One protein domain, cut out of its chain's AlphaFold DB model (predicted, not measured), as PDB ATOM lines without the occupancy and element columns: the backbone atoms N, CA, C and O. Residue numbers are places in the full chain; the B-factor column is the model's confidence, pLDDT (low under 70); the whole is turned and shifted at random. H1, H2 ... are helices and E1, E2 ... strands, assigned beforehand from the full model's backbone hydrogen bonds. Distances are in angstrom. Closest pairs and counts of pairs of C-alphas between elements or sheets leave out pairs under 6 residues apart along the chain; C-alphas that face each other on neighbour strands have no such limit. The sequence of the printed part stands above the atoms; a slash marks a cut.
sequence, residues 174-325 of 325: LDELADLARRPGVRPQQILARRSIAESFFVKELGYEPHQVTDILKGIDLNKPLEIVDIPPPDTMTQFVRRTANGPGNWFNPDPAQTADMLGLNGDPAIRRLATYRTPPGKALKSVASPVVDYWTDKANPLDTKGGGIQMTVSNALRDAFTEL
ATOM      1  N   LEU A 174     141.063 161.285 159.707       77.56
ATOM      2  CA  LEU A 174     142.480 160.920 159.637       77.56
ATOM      3  C   LEU A 174     143.012 160.461 160.999       77.56
ATOM      4  O   LEU A 174     143.770 159.492 161.056       77.56
ATOM      5  N   ASP A 175     142.579 161.111 162.079       85.88
ATOM      6  CA  ASP A 175     142.954 160.737 163.444       85.88
ATOM      7  C   ASP A 175     142.390 159.357 163.815       85.88
ATOM      8  O   ASP A 175     143.114 158.508 164.340       85.88
ATOM      9  N   GLU A 176     141.137 159.076 163.447       89.88
ATOM     10  CA  GLU A 176     140.524 157.755 163.631       89.88
ATOM     11  C   GLU A 176     141.265 156.652 162.858       89.88
ATOM     12  O   GLU A 176     141.524 155.572 163.403       89.88
ATOM     13  N   LEU A 177     141.672 156.918 161.610       91.12
ATOM     14  CA  LEU A 177     142.494 155.982 160.835       91.12
ATOM     15  C   LEU A 177     143.866 155.779 161.485       91.12
ATOM     16  O   LEU A 177     144.326 154.639 161.603       91.12
ATOM     17  N   ALA A 178     144.512 156.853 161.946       94.81
ATOM     18  CA  ALA A 178     145.795 156.785 162.639       94.81
ATOM     19  C   ALA A 178     145.714 155.959 163.923       94.81
ATOM     20  O   ALA A 178     146.626 155.184 164.223       94.81
ATOM     21  N   ASP A 179     144.627 156.093 164.676       96.62
ATOM     22  CA  ASP A 179     144.365 155.289 165.863       96.62
ATOM     23  C   ASP A 179     144.100 153.820 165.518       96.62
ATOM     24  O   ASP A 179     144.600 152.924 166.203       96.62
ATOM     25  N   LEU A 180     143.342 153.533 164.456       96.50
ATOM     26  CA  LEU A 180     143.094 152.161 164.002       96.50
ATOM     27  C   LEU A 180     144.374 151.462 163.532       96.50
ATOM     28  O   LEU A 180     144.580 150.291 163.868       96.50
ATOM     29  N   ALA A 181     145.235 152.168 162.798       97.56
ATOM     30  CA  ALA A 181     146.469 151.617 162.247       97.56
ATOM     31  C   ALA A 181     147.504 151.257 163.323       97.56
ATOM     32  O   ALA A 181     148.182 150.228 163.207       97.56
ATOM     33  N   ARG A 182     147.565 152.059 164.395       98.00
ATOM     34  CA  ARG A 182     148.432 151.861 165.569       98.00
ATOM     35  C   ARG A 182     148.033 150.678 166.443       98.00
ATOM     36  O   ARG A 182     148.873 150.099 167.129       98.00
ATOM     37  N   ARG A 183     146.752 150.305 166.452       97.62
ATOM     38  CA  ARG A 183     146.264 149.222 167.317       97.62
ATOM     39  C   ARG A 183     146.812 147.864 166.857       97.62
ATOM     40  O   ARG A 183     146.836 147.598 165.652       97.62
ATOM     41  N   PRO A 184     147.176 146.963 167.786       97.31
ATOM     42  CA  PRO A 184     147.487 145.578 167.447       97.31
ATOM     43  C   PRO A 184     146.252 144.852 166.891       97.31
ATOM     44  O   PRO A 184     145.111 145.247 167.145       97.31
ATOM     45  N   GLY A 185     146.482 143.777 166.135       94.50
ATOM     46  CA  GLY A 185     145.431 142.944 165.541       94.50
ATOM     47  C   GLY A 185     145.391 143.001 164.014       94.50
ATOM     48  O   GLY A 185     146.135 143.752 163.385       94.50
ATOM     49  N   VAL A 186     144.526 142.176 163.428       97.44
ATOM     50  CA  VAL A 186     144.434 141.935 161.975       97.44
ATOM     51  C   VAL A 186     143.016 142.134 161.442       97.44
ATOM     52  O   VAL A 186     142.633 141.552 160.434       97.44
ATOM     53  N   ARG A 187     142.197 142.937 162.134       96.88
ATOM     54  CA  ARG A 187     140.835 143.213 161.657       96.88
ATOM     55  C   ARG A 187     140.907 143.931 160.302       96.88
ATOM     56  O   ARG A 187     141.780 144.792 160.149       96.88
ATOM     57  N   PRO A 188     139.989 143.666 159.355       95.31
ATOM     58  CA  PRO A 188     140.013 144.292 158.031       95.31
ATOM     59  C   PRO A 188     140.131 145.821 158.072       95.31
ATOM     60  O   PRO A 188     140.929 146.398 157.339       95.31
ATOM     61  N   GLN A 189     139.435 146.480 159.005       92.12
ATOM     62  CA  GLN A 189     139.490 147.936 159.178       92.12
ATOM     63  C   GLN A 189     140.886 148.430 159.590       92.12
ATOM     64  O   GLN A 189     141.297 149.516 159.196       92.12
ATOM     65  N   GLN A 190     141.640 147.636 160.357       96.19
ATOM     66  CA  GLN A 190     143.009 147.977 160.754       96.19
ATOM     67  C   GLN A 190     143.964 147.846 159.569       96.19
ATOM     68  O   GLN A 190     144.786 148.729 159.353       96.19
ATOM     69  N   ILE A 191     143.837 146.777 158.778       96.56
ATOM     70  CA  ILE A 191     144.655 146.562 157.576       96.56
ATOM     71  C   ILE A 191     144.407 147.684 156.559       96.56
ATOM     72  O   ILE A 191     145.362 148.256 156.031       96.56
ATOM     73  N   LEU A 192     143.138 148.045 156.334       94.38
ATOM     74  CA  LEU A 192     142.761 149.164 155.468       94.38
ATOM     75  C   LEU A 192     143.305 150.497 155.993       94.38
ATOM     76  O   LEU A 192     143.903 151.241 155.224       94.38
ATOM     77  N   ALA A 193     143.193 150.773 157.296       95.75
ATOM     78  CA  ALA A 193     143.755 151.987 157.887       95.75
ATOM     79  C   ALA A 193     145.281 152.081 157.698       95.75
ATOM     80  O   ALA A 193     145.795 153.122 157.290       95.75
ATOM     81  N   ARG A 194     146.011 150.981 157.930       98.25
ATOM     82  CA  ARG A 194     147.473 150.916 157.740       98.25
ATOM     83  C   ARG A 194     147.860 151.154 156.288       98.25
ATOM     84  O   ARG A 194     148.784 151.923 156.031       98.25
ATOM     85  N   ARG A 195     147.133 150.535 155.352       97.31
ATOM     86  CA  ARG A 195     147.300 150.758 153.915       97.31
ATOM     87  C   ARG A 195     147.093 152.231 153.570       97.31
ATOM     88  O   ARG A 195     148.005 152.833 153.022       97.31
ATOM     89  N   SER A 196     145.960 152.824 153.948       95.50
ATOM     90  CA  SER A 196     145.637 154.218 153.619       95.50
ATOM     91  C   SER A 196     146.677 155.211 154.151       95.50
ATOM     92  O   SER A 196     147.061 156.145 153.446       95.50
ATOM     93  N   ILE A 197     147.179 155.006 155.375       96.75
ATOM     94  CA  ILE A 197     148.228 155.864 155.950       96.75
ATOM     95  C   ILE A 197     149.548 155.694 155.207       96.75
ATOM     96  O   ILE A 197     150.172 156.693 154.852       96.75
ATOM     97  N   ALA A 198     149.966 154.452 154.954       97.75
ATOM     98  CA  ALA A 198     151.192 154.172 154.218       97.75
ATOM     99  C   ALA A 198     151.135 154.774 152.806       97.75
ATOM    100  O   ALA A 198     152.043 155.505 152.419       97.75
ATOM    101  N   GLU A 199     150.047 154.545 152.067       96.31
ATOM    102  CA  GLU A 199     149.832 155.102 150.726       96.31
ATOM    103  C   GLU A 199     149.887 156.631 150.741       96.31
ATOM    104  O   GLU A 199     150.640 157.228 149.970       96.31
ATOM    105  N   SER A 200     149.167 157.272 151.668       94.88
ATOM    106  CA  SER A 200     149.210 158.728 151.825       94.88
ATOM    107  C   SER A 200     150.625 159.228 152.123       94.88
ATOM    108  O   SER A 200     151.014 160.261 151.585       94.88
ATOM    109  N   PHE A 201     151.395 158.531 152.964       96.62
ATOM    110  CA  PHE A 201     152.777 158.902 153.270       96.62
ATOM    111  C   PHE A 201     153.671 158.784 152.028       96.62
ATOM    112  O   PHE A 201     154.371 159.730 151.683       96.62
ATOM    113  N   PHE A 202     153.606 157.669 151.295       97.31
ATOM    114  CA  PHE A 202     154.408 157.463 150.085       97.31
ATOM    115  C   PHE A 202     154.097 158.468 148.973       97.31
ATOM    116  O   PHE A 202     155.012 158.965 148.315       97.31
ATOM    117  N   VAL A 203     152.824 158.802 148.771       94.81
ATOM    118  CA  VAL A 203     152.435 159.789 147.760       94.81
ATOM    119  C   VAL A 203     152.861 161.196 148.185       94.81
ATOM    120  O   VAL A 203     153.488 161.905 147.403       94.81
ATOM    121  N   LYS A 204     152.557 161.612 149.421       93.81
ATOM    122  CA  LYS A 204     152.766 163.003 149.860       93.81
ATOM    123  C   LYS A 204     154.219 163.318 150.211       93.81
ATOM    124  O   LYS A 204     154.713 164.370 149.828       93.81
ATOM    125  N   GLU A 205     154.897 162.417 150.917       94.12
ATOM    126  CA  GLU A 205     156.233 162.670 151.478       94.12
ATOM    127  C   GLU A 205     157.367 162.202 150.557       94.12
ATOM    128  O   GLU A 205     158.493 162.703 150.627       94.12
ATOM    129  N   LEU A 206     157.094 161.216 149.698       95.00
ATOM    130  CA  LEU A 206     158.088 160.620 148.801       95.00
ATOM    131  C   LEU A 206     157.809 160.893 147.319       95.00
ATOM    132  O   LEU A 206     158.714 160.713 146.505       95.00
ATOM    133  N   GLY A 207     156.609 161.375 146.973       94.94
ATOM    134  CA  GLY A 207     156.231 161.697 145.596       94.94
ATOM    135  C   GLY A 207     156.085 160.466 144.703       94.94
ATOM    136  O   GLY A 207     156.293 160.568 143.497       94.94
ATOM    137  N   TYR A 208     155.792 159.296 145.282       94.62
ATOM    138  CA  TYR A 208     155.592 158.081 144.497       94.62
ATOM    139  C   TYR A 208     154.246 158.087 143.775       94.62
ATOM    140  O   TYR A 208     153.215 158.461 144.334       94.62
ATOM    141  N   GLU A 209     154.252 157.581 142.546       94.56
ATOM    142  CA  GLU A 209     153.037 157.331 141.781       94.56
ATOM    143  C   GLU A 209     152.268 156.133 142.366       94.56
ATOM    144  O   GLU A 209     152.896 155.161 142.802       94.56
ATOM    145  N   PRO A 210     150.923 156.105 142.301       88.88
ATOM    146  CA  PRO A 210     150.114 155.045 142.919       88.88
ATOM    147  C   PRO A 210     150.521 153.610 142.537       88.88
ATOM    148  O   PRO A 210     150.499 152.695 143.365       88.88
ATOM    149  N   HIS A 211     150.952 153.400 141.289       90.69
ATOM    150  CA  HIS A 211     151.414 152.088 140.832       90.69
ATOM    151  C   HIS A 211     152.724 151.649 141.512       90.69
ATOM    152  O   HIS A 211     152.897 150.465 141.780       90.69
ATOM    153  N   GLN A 212     153.621 152.584 141.842       93.50
ATOM    154  CA  GLN A 212     154.862 152.300 142.571       93.50
ATOM    155  C   GLN A 212     154.565 151.976 144.036       93.50
ATOM    156  O   GLN A 212     155.157 151.061 144.605       93.50
ATOM    157  N   VAL A 213     153.610 152.697 144.630       94.69
ATOM    158  CA  VAL A 213     153.182 152.480 146.017       94.69
ATOM    159  C   VAL A 213     152.671 151.055 146.218       94.69
ATOM    160  O   VAL A 213     153.011 150.419 147.211       94.69
ATOM    161  N   THR A 214     151.930 150.514 145.250       92.50
ATOM    162  CA  THR A 214     151.419 149.135 145.316       92.50
ATOM    163  C   THR A 214     152.541 148.103 145.481       92.50
ATOM    164  O   THR A 214     152.403 147.173 146.276       92.50
ATOM    165  N   ASP A 215     153.659 148.271 144.772       93.12
ATOM    166  CA  ASP A 215     154.818 147.384 144.908       93.12
ATOM    167  C   ASP A 215     155.572 147.624 146.218       93.12
ATOM    168  O   ASP A 215     155.971 146.665 146.876       93.12
ATOM    169  N   ILE A 216     155.711 148.882 146.642       96.19
ATOM    170  CA  ILE A 216     156.361 149.242 147.910       96.19
ATOM    171  C   ILE A 216     155.629 148.627 149.110       96.19
ATOM    172  O   ILE A 216     156.268 148.095 150.017       96.19
ATOM    173  N   LEU A 217     154.294 148.650 149.107       97.25
ATOM    174  CA  LEU A 217     153.484 148.089 150.189       97.25
ATOM    175  C   LEU A 217     153.699 146.587 150.392       97.25
ATOM    176  O   LEU A 217     153.452 146.101 151.491       97.25
ATOM    177  N   LYS A 218     154.196 145.852 149.388       97.12
ATOM    178  CA  LYS A 218     154.555 144.433 149.552       97.12
ATOM    179  C   LYS A 218     155.675 144.242 150.577       97.12
ATOM    180  O   LYS A 218     155.751 143.180 151.175       97.12
ATOM    181  N   GLY A 219     156.514 145.256 150.800       98.00
ATOM    182  CA  GLY A 219     157.568 145.252 151.818       98.00
ATOM    183  C   GLY A 219     157.095 145.610 153.232       98.00
ATOM    184  O   GLY A 219     157.910 145.608 154.153       98.00
ATOM    185  N   ILE A 220     155.810 145.917 153.437       98.62
ATOM    186  CA  ILE A 220     155.238 146.275 154.743       98.62
ATOM    187  C   ILE A 220     154.246 145.196 155.182       98.62
ATOM    188  O   ILE A 220     153.277 144.909 154.480       98.62
ATOM    189  N   ASP A 221     154.431 144.638 156.379       98.62
ATOM    190  CA  ASP A 221     153.452 143.732 156.980       98.62
ATOM    191  C   ASP A 221     152.267 144.531 157.541       98.62
ATOM    192  O   ASP A 221     152.261 144.977 158.692       98.62
ATOM    193  N   LEU A 222     151.226 144.691 156.723       98.25
ATOM    194  CA  LEU A 222     149.993 145.385 157.104       98.25
ATOM    195  C   LEU A 222     149.175 144.638 158.174       98.25
ATOM    196  O   LEU A 222     148.178 145.178 158.656       98.25
ATOM    197  N   ASN A 223     149.578 143.436 158.599       98.44
ATOM    198  CA  ASN A 223     149.004 142.763 159.769       98.44
ATOM    199  C   ASN A 223     149.589 143.280 161.091       98.44
ATOM    200  O   ASN A 223     149.064 142.964 162.164       98.44
ATOM    201  N   LYS A 224     150.653 144.088 161.039       98.62
ATOM    202  CA  LYS A 224     151.303 144.688 162.207       98.62
ATOM    203  C   LYS A 224     150.954 146.170 162.334       98.62
ATOM    204  O   LYS A 224     150.603 146.797 161.338       98.62
ATOM    205  N   PRO A 225     151.035 146.741 163.549       98.62
ATOM    206  CA  PRO A 225     150.880 148.176 163.748       98.62
ATOM    207  C   PRO A 225     151.778 149.018 162.835       98.62
ATOM    208  O   PRO A 225     152.928 148.656 162.581       98.62
ATOM    209  N   LEU A 226     151.250 150.158 162.393       98.19
ATOM    210  CA  LEU A 226     151.955 151.148 161.582       98.19
ATOM    211  C   LEU A 226     151.583 152.550 162.061       98.19
ATOM    212  O   LEU A 226     150.422 152.815 162.377       98.19
ATOM    213  N   GLU A 227     152.574 153.435 162.132       98.19
ATOM    214  CA  GLU A 227     152.407 154.783 162.675       98.19
ATOM    215  C   GLU A 227     153.379 155.791 162.072       98.19
ATOM    216  O   GLU A 227     154.506 155.452 161.718       98.19
ATOM    217  N   ILE A 228     152.947 157.048 161.991       98.19
ATOM    218  CA  ILE A 228     153.838 158.176 161.719       98.19
ATOM    219  C   ILE A 228     154.335 158.695 163.070       98.19
ATOM    220  O   ILE A 228     153.527 159.079 163.915       98.19
ATOM    221  N   VAL A 229     155.649 158.708 163.269       98.25
ATOM    222  CA  VAL A 229     156.299 159.104 164.527       98.25
ATOM    223  C   VAL A 229     157.233 160.284 164.317       98.25
ATOM    224  O   VAL A 229     157.743 160.490 163.216       98.25
ATOM    225  N   ASP A 230     157.460 161.048 165.382       98.44
ATOM    226  CA  ASP A 230     158.566 161.999 165.453       98.44
ATOM    227  C   ASP A 230     159.887 161.254 165.672       98.44
ATOM    228  O   ASP A 230     159.951 160.302 166.452       98.44
ATOM    229  N   ILE A 231     160.932 161.698 164.981       98.31
ATOM    230  CA  ILE A 231     162.312 161.250 165.162       98.31
ATOM    231  C   ILE A 231     163.204 162.476 165.376       98.31
ATOM    232  O   ILE A 231     162.884 163.523 164.813       98.31
ATOM    233  N   PRO A 232     164.298 162.389 166.156       97.44
ATOM    234  CA  PRO A 232     164.606 161.327 167.129       97.44
ATOM    235  C   PRO A 232     163.571 161.270 168.283       97.44
ATOM    236  O   PRO A 232     162.839 162.245 168.476       97.44
ATOM    237  N   PRO A 233     163.486 160.172 169.071       96.56
ATOM    238  CA  PRO A 233     164.397 159.014 169.146       96.56
ATOM    239  C   PRO A 233     164.190 157.947 168.048       96.56
ATOM    240  O   PRO A 233     163.091 157.839 167.502       96.56
ATOM    241  N   PRO A 234     165.205 157.100 167.760       97.62
ATOM    242  CA  PRO A 234     166.565 157.091 168.321       97.62
ATOM    243  C   PRO A 234     167.484 158.166 167.715       97.62
ATOM    244  O   PRO A 234     167.285 158.596 166.580       97.62
ATOM    245  N   ASP A 235     168.535 158.549 168.447       98.31
ATOM    246  CA  ASP A 235     169.538 159.545 168.009       98.31
ATOM    247  C   ASP A 235     170.400 159.066 166.833       98.31
ATOM    248  O   ASP A 235     170.982 159.869 166.097       98.31
ATOM    249  N   THR A 236     170.485 157.748 166.655       98.62
ATOM    250  CA  THR A 236     171.136 157.120 165.507       98.62
ATOM    251  C   THR A 236     170.266 156.005 164.956       98.62
ATOM    252  O   THR A 236     169.556 155.330 165.701       98.62
ATOM    253  N   MET A 237     170.342 155.802 163.648       98.62
ATOM    254  CA  MET A 237     169.750 154.661 162.958       98.62
ATOM    255  C   MET A 237     170.797 154.023 162.062       98.62
ATOM    256  O   MET A 237     171.754 154.672 161.641       98.62
ATOM    257  N   THR A 238     170.601 152.754 161.734       98.56
ATOM    258  CA  THR A 238     171.455 152.061 160.770       98.56
ATOM    259  C   THR A 238     170.736 151.866 159.441       98.56
ATOM    260  O   THR A 238     169.517 151.993 159.349       98.56
ATOM    261  N   GLN A 239     171.475 151.563 158.382       98.44
ATOM    262  CA  GLN A 239     170.908 151.147 157.106       98.44
ATOM    263  C   GLN A 239     171.839 150.152 156.419       98.44
ATOM    264  O   GLN A 239     173.054 150.344 156.364       98.44
ATOM    265  N   PHE A 240     171.259 149.095 155.850       97.94
ATOM    266  CA  PHE A 240     171.977 148.195 154.953       97.94
ATOM    267  C   PHE A 240     172.038 148.826 153.560       97.94
ATOM    268  O   PHE A 240     171.140 148.637 152.739       97.94
ATOM    269  N   VAL A 241     173.089 149.590 153.281       96.94
ATOM    270  CA  VAL A 241     173.278 150.279 151.994       96.94
ATOM    271  C   VAL A 241     174.033 149.400 151.008       96.94
ATOM    272  O   VAL A 241     174.908 148.624 151.394       96.94
ATOM    273  N   ARG A 242     173.728 149.523 149.709       96.06
ATOM    274  CA  ARG A 242     174.576 148.920 148.669       96.06
ATOM    275  C   ARG A 242     175.967 149.541 148.743       96.06
ATOM    276  O   ARG A 242     176.088 150.752 148.896       96.06
ATOM    277  N   ARG A 243     177.015 148.741 148.554       95.38
ATOM    278  CA  ARG A 243     178.399 149.248 148.545       95.38
ATOM    279  C   ARG A 243     178.658 150.293 147.460       95.38
ATOM    280  O   ARG A 243     179.532 151.130 147.630       95.38
ATOM    281  N   THR A 244     177.894 150.247 146.373       94.44
ATOM    282  CA  THR A 244     177.986 151.181 145.245       94.44
ATOM    283  C   THR A 244     177.108 152.427 145.405       94.44
ATOM    284  O   THR A 244     177.011 153.210 144.465       94.44
ATOM    285  N   ALA A 245     176.383 152.582 146.519       92.31
ATOM    286  CA  ALA A 245     175.505 153.729 146.734       92.31
ATOM    287  C   ALA A 245     176.293 154.950 147.234       92.31
ATOM    288  O   ALA A 245     177.145 154.825 148.110       92.31
ATOM    289  N   ASN A 246     175.944 156.136 146.728       90.12
ATOM    290  CA  ASN A 246     176.550 157.418 147.116       90.12
ATOM    291  C   ASN A 246     175.773 158.121 148.244       90.12
ATOM    292  O   ASN A 246     175.633 159.341 148.236       90.12
ATOM    293  N   GLY A 247     175.219 157.356 149.183       92.38
ATOM    294  CA  GLY A 247     174.423 157.884 150.289       92.38
ATOM    295  C   GLY A 247     173.332 156.918 150.747       92.38
ATOM    296  O   GLY A 247     173.201 155.821 150.184       92.38
ATOM    297  N   PRO A 248     172.553 157.313 151.767       97.06
ATOM    298  CA  PRO A 248     171.473 156.492 152.272       97.06
ATOM    299  C   PRO A 248     170.287 156.433 151.300       97.06
ATOM    300  O   PRO A 248     170.073 157.319 150.476       97.06
ATOM    301  N   GLY A 249     169.480 155.381 151.424       97.12
ATOM    302  CA  GLY A 249     168.114 155.338 150.896       97.12
ATOM    303  C   GLY A 249     167.096 155.853 151.920       97.12
ATOM    304  O   GLY A 249     167.457 156.273 153.013       97.12
ATOM    305  N   ASN A 250     165.803 155.761 151.610       98.31
ATOM    306  CA  ASN A 250     164.729 156.264 152.481       98.31
ATOM    307  C   ASN A 250     164.318 155.320 153.629       98.31
ATOM    308  O   ASN A 250     163.447 155.685 154.411       98.31
ATOM    309  N   TRP A 251     164.899 154.119 153.722       98.25
ATOM    310  CA  TRP A 251     164.488 153.064 154.659       98.25
ATOM    311  C   TRP A 251     165.551 152.817 155.721       98.25
ATOM    312  O   TRP A 251     166.607 152.269 155.413       98.25
ATOM    313  N   PHE A 252     165.280 153.201 156.959       98.69
ATOM    314  CA  PHE A 252     166.222 153.105 158.065       98.69
ATOM    315  C   PHE A 252     165.817 152.023 159.061       98.69
ATOM    316  O   PHE A 252     164.643 151.707 159.247       98.69
ATOM    317  N   ASN A 253     166.830 151.466 159.710       98.50
ATOM    318  CA  ASN A 253     166.720 150.503 160.782       98.50
ATOM    319  C   ASN A 253     166.909 151.222 162.133       98.50
ATOM    320  O   ASN A 253     168.039 151.614 162.452       98.50
ATOM    321  N   PRO A 254     165.843 151.387 162.937       98.31
ATOM    322  CA  PRO A 254     165.939 152.028 164.245       98.31
ATOM    323  C   PRO A 254     166.566 151.137 165.330       98.31
ATOM    324  O   PRO A 254     166.866 151.647 166.404       98.31
ATOM    325  N   ASP A 255     166.764 149.838 165.078       98.00
ATOM    326  CA  ASP A 255     167.361 148.893 166.029       98.00
ATOM    327  C   ASP A 255     168.596 148.196 165.420       98.00
ATOM    328  O   ASP A 255     168.455 147.314 164.564       98.00
ATOM    329  N   PRO A 256     169.824 148.530 165.859       96.50
ATOM    330  CA  PRO A 256     171.048 147.974 165.284       96.50
ATOM    331  C   PRO A 256     171.202 146.454 165.471       96.50
ATOM    332  O   PRO A 256     172.065 145.868 164.820       96.50
ATOM    333  N   ALA A 257     170.395 145.802 166.317       97.56
ATOM    334  CA  ALA A 257     170.410 144.346 166.469       97.56
ATOM    335  C   ALA A 257     169.713 143.605 165.310       97.56
ATOM    336  O   ALA A 257     169.915 142.400 165.138       97.56
ATOM    337  N   GLN A 258     168.898 144.297 164.505       98.12
ATOM    338  CA  GLN A 258     168.171 143.681 163.397       98.12
ATOM    339  C   GLN A 258     169.090 143.357 162.217       98.12
ATOM    340  O   GLN A 258     169.974 144.125 161.840       98.12
ATOM    341  N   THR A 259     168.845 142.209 161.589       98.38
ATOM    342  CA  THR A 259     169.578 141.773 160.395       98.38
ATOM    343  C   THR A 259     168.896 142.258 159.113       98.38
ATOM    344  O   THR A 259     167.714 142.599 159.120       98.38
ATOM    345  N   ALA A 260     169.612 142.243 157.986       98.19
ATOM    346  CA  ALA A 260     169.023 142.564 156.682       98.19
ATOM    347  C   ALA A 260     167.841 141.638 156.329       98.19
ATOM    348  O   ALA A 260     166.829 142.112 155.821       98.19
ATOM    349  N   ASP A 261     167.938 140.351 156.678       98.44
ATOM    350  CA  ASP A 261     166.892 139.337 156.472       98.44
ATOM    351  C   ASP A 261     165.583 139.703 157.198       98.44
ATOM    352  O   ASP A 261     164.490 139.602 156.640       98.44
ATOM    353  N   MET A 262     165.692 140.242 158.419       98.69
ATOM    354  CA  MET A 262     164.536 140.751 159.168       98.69
ATOM    355  C   MET A 262     163.914 142.000 158.533       98.69
ATOM    356  O   MET A 262     162.740 142.278 158.753       98.69
ATOM    357  N   LEU A 263     164.679 142.761 157.751       98.56
ATOM    358  CA  LEU A 263     164.225 143.982 157.080       98.56
ATOM    359  C   LEU A 263     163.783 143.736 155.632       98.56
ATOM    360  O   LEU A 263     163.569 144.690 154.889       98.56
ATOM    361  N   GLY A 264     163.667 142.477 155.210       98.19
ATOM    362  CA  GLY A 264     163.247 142.149 153.852       98.19
ATOM    363  C   GLY A 264     164.332 142.365 152.790       98.19
ATOM    364  O   GLY A 264     164.015 142.656 151.638       98.19
ATOM    365  N   LEU A 265     165.616 142.286 153.166       97.94
ATOM    366  CA  LEU A 265     166.753 142.578 152.289       97.94
ATOM    367  C   LEU A 265     167.782 141.444 152.264       97.94
ATOM    368  O   LEU A 265     168.114 140.849 153.289       97.94
ATOM    369  N   ASN A 266     168.407 141.237 151.106       97.19
ATOM    370  CA  ASN A 266     169.635 140.457 151.004       97.19
ATOM    371  C   ASN A 266     170.794 141.202 151.696       97.19
ATOM    372  O   ASN A 266     171.183 142.302 151.287       97.19
ATOM    373  N   GLY A 267     171.324 140.583 152.756       95.69
ATOM    374  CA  GLY A 267     172.393 141.100 153.611       95.69
ATOM    375  C   GLY A 267     173.812 140.689 153.235       95.69
ATOM    376  O   GLY A 267     174.696 140.866 154.071       95.69
ATOM    377  N   ASP A 268     174.040 140.126 152.042       97.12
ATOM    378  CA  ASP A 268     175.368 139.689 151.603       97.12
ATOM    379  C   ASP A 268     176.402 140.822 151.783       97.12
ATOM    380  O   ASP A 268     176.258 141.893 151.172       97.12
ATOM    381  N   PRO A 269     177.456 140.616 152.599       96.38
ATOM    382  CA  PRO A 269     178.469 141.631 152.850       96.38
ATOM    383  C   PRO A 269     179.292 141.998 151.608       96.38
ATOM    384  O   PRO A 269     179.979 143.018 151.643       96.38
ATOM    385  N   ALA A 270     179.253 141.226 150.518       96.31
ATOM    386  CA  ALA A 270     179.839 141.599 149.231       96.31
ATOM    387  C   ALA A 270     178.997 142.653 148.489       96.31
ATOM    388  O   ALA A 270     179.542 143.456 147.731       96.31
ATOM    389  N   ILE A 271     177.683 142.702 148.737       95.75
ATOM    390  CA  ILE A 271     176.742 143.599 148.050       95.75
ATOM    391  C   ILE A 271     176.391 144.806 148.922       95.75
ATOM    392  O   ILE A 271     176.303 145.938 148.430       95.75
ATOM    393  N   ARG A 272     176.200 144.582 150.226       96.62
ATOM    394  CA  ARG A 272     175.794 145.604 151.191       96.62
ATOM    395  C   ARG A 272     176.820 145.808 152.296       96.62
ATOM    396  O   ARG A 272     177.654 144.957 152.588       96.62
ATOM    397  N   ARG A 273     176.742 146.977 152.922       96.38
ATOM    398  CA  ARG A 273     177.421 147.307 154.175       96.38
ATOM    399  C   ARG A 273     176.396 147.884 155.144       96.38
ATOM    400  O   ARG A 273     175.434 148.519 154.713       96.38
ATOM    401  N   LEU A 274     176.612 147.671 156.434       97.44
ATOM    402  CA  LEU A 274     175.867 148.377 157.466       97.44
ATOM    403  C   LEU A 274     176.506 149.755 157.654       97.44
ATOM    404  O   LEU A 274     177.716 149.846 157.860       97.44
ATOM    405  N   ALA A 275     175.708 150.805 157.532       97.94
ATOM    406  CA  ALA A 275     176.115 152.180 157.782       97.94
ATOM    407  C   ALA A 275     175.277 152.750 158.927       97.94
ATOM    408  O   ALA A 275     174.089 152.434 159.033       97.94
ATOM    409  N   THR A 276     175.891 153.570 159.773       98.44
ATOM    410  CA  THR A 276     175.224 154.234 160.895       98.44
ATOM    411  C   THR A 276     175.086 155.709 160.572       98.44
ATOM    412  O   THR A 276     176.034 156.333 160.107       98.44
ATOM    413  N   TYR A 277     173.915 156.272 160.838       98.56
ATOM    414  CA  TYR A 277     173.609 157.666 160.572       98.56
ATOM    415  C   TYR A 277     173.108 158.353 161.835       98.56
ATOM    416  O   TYR A 277     172.387 157.759 162.640       98.56
ATOM    417  N   ARG A 278     173.446 159.632 161.982       98.56
ATOM    418  CA  ARG A 278     172.801 160.529 162.940       98.56
ATOM    419  C   ARG A 278     171.391 160.856 162.462       98.56
ATOM    420  O   ARG A 278     171.223 161.271 161.316       98.56
ATOM    421  N   THR A 279     170.413 160.712 163.350       98.62
ATOM    422  CA  THR A 279     168.999 160.962 163.055       98.62
ATOM    423  C   THR A 279     168.677 162.461 163.141       98.62
ATOM    424  O   THR A 279     168.778 163.036 164.227       98.62
ATOM    425  N   PRO A 280     168.284 163.122 162.038       98.38
ATOM    426  CA  PRO A 280     167.785 164.492 162.074       98.38
ATOM    427  C   PRO A 280     166.348 164.552 162.635       98.38
ATOM    428  O   PRO A 280     165.598 163.581 162.502       98.38
ATOM    429  N   PRO A 281     165.925 165.692 163.213       98.50
ATOM    430  CA  PRO A 281     164.536 165.919 163.592       98.50
ATOM    431  C   PRO A 281     163.570 165.848 162.400       98.50
ATOM    432  O   PRO A 281     163.805 166.492 161.378       98.50
ATOM    433  N   GLY A 282     162.461 165.123 162.532       98.00
ATOM    434  CA  GLY A 282     161.434 165.031 161.495       98.00
ATOM    435  C   GLY A 282     160.377 163.964 161.765       98.00
ATOM    436  O   GLY A 282     160.214 163.504 162.891       98.00
ATOM    437  N   LYS A 283     159.650 163.572 160.713       98.12
ATOM    438  CA  LYS A 283     158.618 162.527 160.755       98.12
ATOM    439  C   LYS A 283     159.070 161.287 159.985       98.12
ATOM    440  O   LYS A 283     159.629 161.406 158.895       98.12
ATOM    441  N   ALA A 284     158.761 160.108 160.514       98.62
ATOM    442  CA  ALA A 284     158.999 158.832 159.848       98.62
ATOM    443  C   ALA A 284     157.764 157.931 159.896       98.62
ATOM    444  O   ALA A 284     157.045 157.908 160.892       98.62
ATOM    445  N   LEU A 285     157.558 157.141 158.844       98.62
ATOM    446  CA  LEU A 285     156.618 156.030 158.841       98.62
ATOM    447  C   LEU A 285     157.290 154.809 159.474       98.62
ATOM    448  O   LEU A 285     158.131 154.160 158.853       98.62
ATOM    449  N   LYS A 286     156.918 154.487 160.707       98.75
ATOM    450  CA  LYS A 286     157.363 153.286 161.409       98.75
ATOM    451  C   LYS A 286     156.436 152.124 161.067       98.75
ATOM    452  O   LYS A 286     155.219 152.208 161.233       98.75
ATOM    453  N   SER A 287     157.021 151.031 160.596       98.75
ATOM    454  CA  SER A 287     156.302 149.824 160.187       98.75
ATOM    455  C   SER A 287     157.111 148.562 160.487       98.75
ATOM    456  O   SER A 287     158.257 148.645 160.929       98.75
ATOM    457  N   VAL A 288     156.510 147.395 160.257       98.81
ATOM    458  CA  VAL A 288     157.196 146.099 160.296       98.81
ATOM    459  C   VAL A 288     157.388 145.602 158.865       98.81
ATOM    460  O   VAL A 288     156.459 145.681 158.060       98.81
ATOM    461  N   ALA A 289     158.578 145.107 158.539       98.75
ATOM    462  CA  ALA A 289     158.887 144.549 157.229       98.75
ATOM    463  C   ALA A 289     158.107 143.248 156.985       98.75
ATOM    464  O   ALA A 289     158.033 142.385 157.862       98.75
ATOM    465  N   SER A 290     157.538 143.088 155.791       98.56
ATOM    466  CA  SER A 290     156.928 141.817 155.372       98.56
ATOM    467  C   SER A 290     158.008 140.804 154.977       98.56
ATOM    468  O   SER A 290     159.044 141.210 154.447       98.56
ATOM    469  N   PRO A 291     157.777 139.488 155.150       98.44
ATOM    470  CA  PRO A 291     158.519 138.484 154.397       98.44
ATOM    471  C   PRO A 291     158.321 138.735 152.895       98.44
ATOM    472  O   PRO A 291     157.183 138.864 152.432       98.44
ATOM    473  N   VAL A 292     159.416 138.844 152.143       97.88
ATOM    474  CA  VAL A 292     159.410 139.117 150.697       97.88
ATOM    475  C   VAL A 292     160.549 138.389 149.992       97.88
ATOM    476  O   VAL A 292     161.551 138.035 150.608       97.88
ATOM    477  N   VAL A 293     160.422 138.211 148.679       98.00
ATOM    478  CA  VAL A 293     161.527 137.741 147.836       98.00
ATOM    479  C   VAL A 293     162.336 138.951 147.364       98.00
ATOM    480  O   VAL A 293     161.835 139.735 146.557       98.00
ATOM    481  N   ASP A 294     163.578 139.113 147.824       97.06
ATOM    482  CA  ASP A 294     164.497 140.148 147.328       97.06
ATOM    483  C   ASP A 294     165.100 139.711 145.985       97.06
ATOM    484  O   ASP A 294     166.207 139.179 145.905       97.06
ATOM    485  N   TYR A 295     164.341 139.929 144.909       96.56
ATOM    486  CA  TYR A 295     164.781 139.677 143.534       96.56
ATOM    487  C   TYR A 295     165.525 140.870 142.911       96.56
ATOM    488  O   TYR A 295     165.930 140.810 141.747       96.56
ATOM    489  N   TRP A 296     165.666 141.992 143.626       93.25
ATOM    490  CA  TRP A 296     166.208 143.239 143.072       93.25
ATOM    491  C   TRP A 296     167.652 143.512 143.495       93.25
ATOM    492  O   TRP A 296     168.359 144.232 142.779       93.25
ATOM    493  N   THR A 297     168.104 142.976 144.635       93.38
ATOM    494  CA  THR A 297     169.488 143.104 145.116       93.38
ATOM    495  C   THR A 297     170.449 142.235 144.314       93.38
ATOM    496  O   THR A 297     171.396 142.779 143.747       93.38
ATOM    497  N   ASP A 298     170.161 140.938 144.201       94.62
ATOM    498  CA  ASP A 298     170.869 139.998 143.333       94.62
ATOM    499  C   ASP A 298     169.851 139.231 142.484       94.62
ATOM    500  O   ASP A 298     169.181 138.312 142.946       94.62
ATOM    501  N   LYS A 299     169.719 139.631 141.217       94.44
ATOM    502  CA  LYS A 299     168.752 139.026 140.290       94.44
ATOM    503  C   LYS A 299     169.075 137.568 139.965       94.44
ATOM    504  O   LYS A 299     168.169 136.839 139.573       94.44
ATOM    505  N   ALA A 300     170.346 137.170 140.054       96.50
ATOM    506  CA  ALA A 300     170.762 135.804 139.761       96.50
ATOM    507  C   ALA A 300     170.450 134.861 140.930       96.50
ATOM    508  O   ALA A 300     170.171 133.688 140.697       96.50
ATOM    509  N   ASN A 301     170.438 135.390 142.159       96.38
ATOM    510  CA  ASN A 301     170.154 134.644 143.381       96.38
ATOM    511  C   ASN A 301     169.092 135.370 144.235       96.38
ATOM    512  O   ASN A 301     169.436 135.967 145.262       96.38
ATOM    513  N   PRO A 302     167.804 135.349 143.831       97.06
ATOM    514  CA  PRO A 302     166.728 135.902 144.648       97.06
ATOM    515  C   PRO A 302     166.699 135.246 146.032       97.06
ATOM    516  O   PRO A 302     166.874 134.032 146.146       97.06
ATOM    517  N   LEU A 303     166.462 136.044 147.072       97.75
ATOM    518  CA  LEU A 303     166.457 135.569 148.455       97.75
ATOM    519  C   LEU A 303     165.066 135.710 149.074       97.75
ATOM    520  O   LEU A 303     164.541 136.819 149.149       97.75
ATOM    521  N   ASP A 304     164.507 134.608 149.573       98.19
ATOM    522  CA  ASP A 304     163.338 134.641 150.454       98.19
ATOM    523  C   ASP A 304     163.757 135.168 151.826       98.19
ATOM    524  O   ASP A 304     164.563 134.554 152.527       98.19
ATOM    525  N   THR A 305     163.216 136.320 152.200       98.38
ATOM    526  CA  THR A 305     163.556 137.001 153.451       98.38
ATOM    527  C   THR A 305     162.512 136.742 154.526       98.38
ATOM    528  O   THR A 305     161.327 136.552 154.239       98.38
ATOM    529  N   LYS A 306     162.935 136.750 155.791       98.25
ATOM    530  CA  LYS A 306     162.042 136.496 156.930       98.25
ATOM    531  C   LYS A 306     161.122 137.663 157.256       98.25
ATOM    532  O   LYS A 306     160.036 137.428 157.780       98.25
ATOM    533  N   GLY A 307     161.550 138.899 156.994       98.50
ATOM    534  CA  GLY A 307     160.831 140.083 157.462       98.50
ATOM    535  C   GLY A 307     160.706 140.120 158.995       98.50
ATOM    536  O   GLY A 307     161.481 139.501 159.730       98.50
ATOM    537  N   GLY A 308     159.712 140.852 159.495       98.50
ATOM    538  CA  GLY A 308     159.395 140.957 160.921       98.50
ATOM    539  C   GLY A 308     160.191 142.015 161.688       98.50
ATOM    540  O   GLY A 308     159.852 142.303 162.836       98.50
ATOM    541  N   GLY A 309     161.207 142.619 161.072       98.62
ATOM    542  CA  GLY A 309     161.955 143.726 161.650       98.62
ATOM    543  C   GLY A 309     161.221 145.063 161.548       98.62
ATOM    544  O   GLY A 309     160.444 145.296 160.625       98.62
ATOM    545  N   ILE A 310     161.465 145.961 162.498       98.69
ATOM    546  CA  ILE A 310     160.967 147.336 162.484       98.69
ATOM    547  C   ILE A 310     161.790 148.149 161.487       98.69
ATOM    548  O   ILE A 310     163.018 148.133 161.527       98.69
ATOM    549  N   GLN A 311     161.115 148.918 160.645       98.62
ATOM    550  CA  GLN A 311     161.731 149.844 159.702       98.62
ATOM    551  C   GLN A 311     161.086 151.225 159.813       98.62
ATOM    552  O   GLN A 311     159.906 151.350 160.153       98.62
ATOM    553  N   MET A 312     161.865 152.262 159.524       98.69
ATOM    554  CA  MET A 312     161.409 153.646 159.465       98.69
ATOM    555  C   MET A 312     161.645 154.213 158.072       98.69
ATOM    556  O   MET A 312     162.785 154.318 157.620       98.69
ATOM    557  N   THR A 313     160.569 154.590 157.388       98.69
ATOM    558  CA  THR A 313     160.648 155.283 156.101       98.69
ATOM    559  C   THR A 313     160.590 156.787 156.317       98.69
ATOM    560  O   THR A 313     159.710 157.278 157.023       98.69
ATOM    561  N   VAL A 314     161.485 157.535 155.680       98.62
ATOM    562  CA  VAL A 314     161.533 159.003 155.762       98.62
ATOM    563  C   VAL A 314     161.361 159.649 154.388       98.62
ATOM    564  O   VAL A 314     161.660 159.032 153.363       98.62
ATOM    565  N   SER A 315     160.907 160.905 154.361       97.94
ATOM    566  CA  SER A 315     160.813 161.699 153.127       97.94
ATOM    567  C   SER A 315     162.180 161.878 152.456       97.94
ATOM    568  O   SER A 315     163.227 161.712 153.085       97.94
ATOM    569  N   ASN A 316     162.191 162.247 151.172       96.00
ATOM    570  CA  ASN A 316     163.446 162.529 150.460       96.00
ATOM    571  C   ASN A 316     164.224 163.685 151.103       96.00
ATOM    572  O   ASN A 316     165.431 163.574 151.295       96.00
ATOM    573  N   ALA A 317     163.522 164.749 151.499       96.31
ATOM    574  CA  ALA A 317     164.136 165.892 152.168       96.31
ATOM    575  C   ALA A 317     164.766 165.501 153.514       96.31
ATOM    576  O   ALA A 317     165.871 165.935 153.825       96.31
ATOM    577  N   LEU A 318     164.086 164.658 154.300       98.06
ATOM    578  CA  LEU A 318     164.605 164.221 155.593       98.06
ATOM    579  C   LEU A 318     165.762 163.228 155.440       98.06
ATOM    580  O   LEU A 318     166.739 163.341 156.173       98.06
ATOM    581  N   ARG A 319     165.697 162.308 154.465       97.75
ATOM    582  CA  ARG A 319     166.800 161.398 154.105       97.75
ATOM    583  C   ARG A 319     168.097 162.170 153.862       97.75
ATOM    584  O   ARG A 319     169.131 161.781 154.390       97.75
ATOM    585  N   ASP A 320     168.034 163.249 153.087       97.12
ATOM    586  CA  ASP A 320     169.218 164.031 152.707       97.12
ATOM    587  C   ASP A 320     169.842 164.790 153.893       97.12
ATOM    588  O   ASP A 320     170.989 165.222 153.814       97.12
ATOM    589  N   ALA A 321     169.114 164.917 155.010       97.88
ATOM    590  CA  ALA A 321     169.617 165.487 156.257       97.88
ATOM    591  C   ALA A 321     170.296 164.455 157.182       97.88
ATOM    592  O   ALA A 321     170.936 164.846 158.162       97.88
ATOM    593  N   PHE A 322     170.186 163.148 156.906       98.12
ATOM    594  CA  PHE A 322     170.940 162.138 157.654       98.12
ATOM    595  C   PHE A 322     172.432 162.252 157.339       98.12
ATOM    596  O   PHE A 322     172.843 162.351 156.186       98.12
ATOM    597  N   THR A 323     173.259 162.192 158.380       97.62
ATOM    598  CA  THR A 323     174.722 162.255 158.254       97.62
ATOM    599  C   THR A 323     175.325 160.933 158.704       97.62
ATOM    600  O   THR A 323     175.055 160.499 159.823       97.62
ATOM    601  N   GLU A 324     176.106 160.288 157.837       97.06
ATOM    602  CA  GLU A 324     176.822 159.049 158.174       97.06
ATOM    603  C   GLU A 324     177.885 159.329 159.251       97.06
ATOM    604  O   GLU A 324     178.524 160.385 159.218       97.06
ATOM    605  N   LEU A 325     178.027 158.420 160.220       96.00
ATOM    606  CA  LEU A 325     178.971 158.508 161.343       96.00
ATOM    607  C   LEU A 325     180.256 157.713 161.096       96.00
ATOM    608  O   LEU A 325     180.166 156.613 160.508       96.00
TER     609      LEU A 325
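Overview. This is residues 174 to 325 of the 325 residues of an uncharacterized protein of Azospirillum oleiclasticum (UniProt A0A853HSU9). A strongly twisted sheet of three strands, E1, E4 and E5, stands in the middle, with the long helix H2 packed slantwise over one face and H1 and H3 packed on H2. Toward the other end of the longest axis the hairpin E2 and E3 makes a second small sheet, and residues 251 to 252 of a long link pair with E5 on the side toward that hairpin. The printed part has 152 residues, under half of them in named elements: four helices and five strands in the order H1 H2 H3 E1 E2 E3 E4 E5 H4, class mixed. The larger sheet runs E1 E4 E5 and the smaller E2 E3, both antiparallel. The whole is compact, with a radius of gyration of the C-alphas of 14.9 A and spans of 44 by 34 by 30 A.

Along the chain. Start with E4, residues 282 to 288: find C-alpha 282 at (161.434, 165.031, 161.495) and follow 19.4 A to C-alpha 288. Its neighbours are E1, residues 227 to 231, and E5, residues 310 to 314. H2, residues 188 to 206, runs 26.0 A from C-alpha 188 at (140.013, 144.292, 158.031). H1 is residues 174 to 182, H3 residues 210 to 219 and H4 residues 316 to 319. Look for E2 at residues 236 to 242, 19.0 A, and E3 at residues 272 to 278, 19.2 A, ending at (172.801, 160.529, 162.940).

Arrangement. On one side of E4 look at E1, where N 229 and O 284 are 2.9 A apart. E4 and E5 form a hairpin, with N 285 and O 313 at 2.8 A. H2 is on this sheet at a height over the sheet of 9.7 A, over E4 and E5, two layers with a helix on one face; Phe 201 and Leu 285 have the closest C-alphas of H2 and E4, 7.4 A. H2 touches H3 at a steep tilt of 61 degrees, closest at the C-alphas of Glu 199 and Val 213, 6.3 A. It touches H1 at 67 degrees, steep but only just short of about perpendicular, closest at the C-alphas of Ala 181 and Arg 194, 4.7 A. H1 and H4 only graze the sheet; H3 is not on it. In the hairpin E2 and E3, N 239 and O 275 are 2.8 A apart; E2 is apart from E4 and E5. Every O i to N i+4 pair is within hydrogen-bond range in H1 and H2, 3 of 6 in H3, and H4 is too short for one.

Size, cuts and confidence. The C-alphas farthest apart, those of Glu 176 and Ala 270, are 44.9 A apart. The printed part has no cut. The links E2 to E3, residues 243 to 271, and E4 to E5, residues 289 to 309, are long. The mean pLDDT of the printed part is 96.7, and no printed residue is under 70.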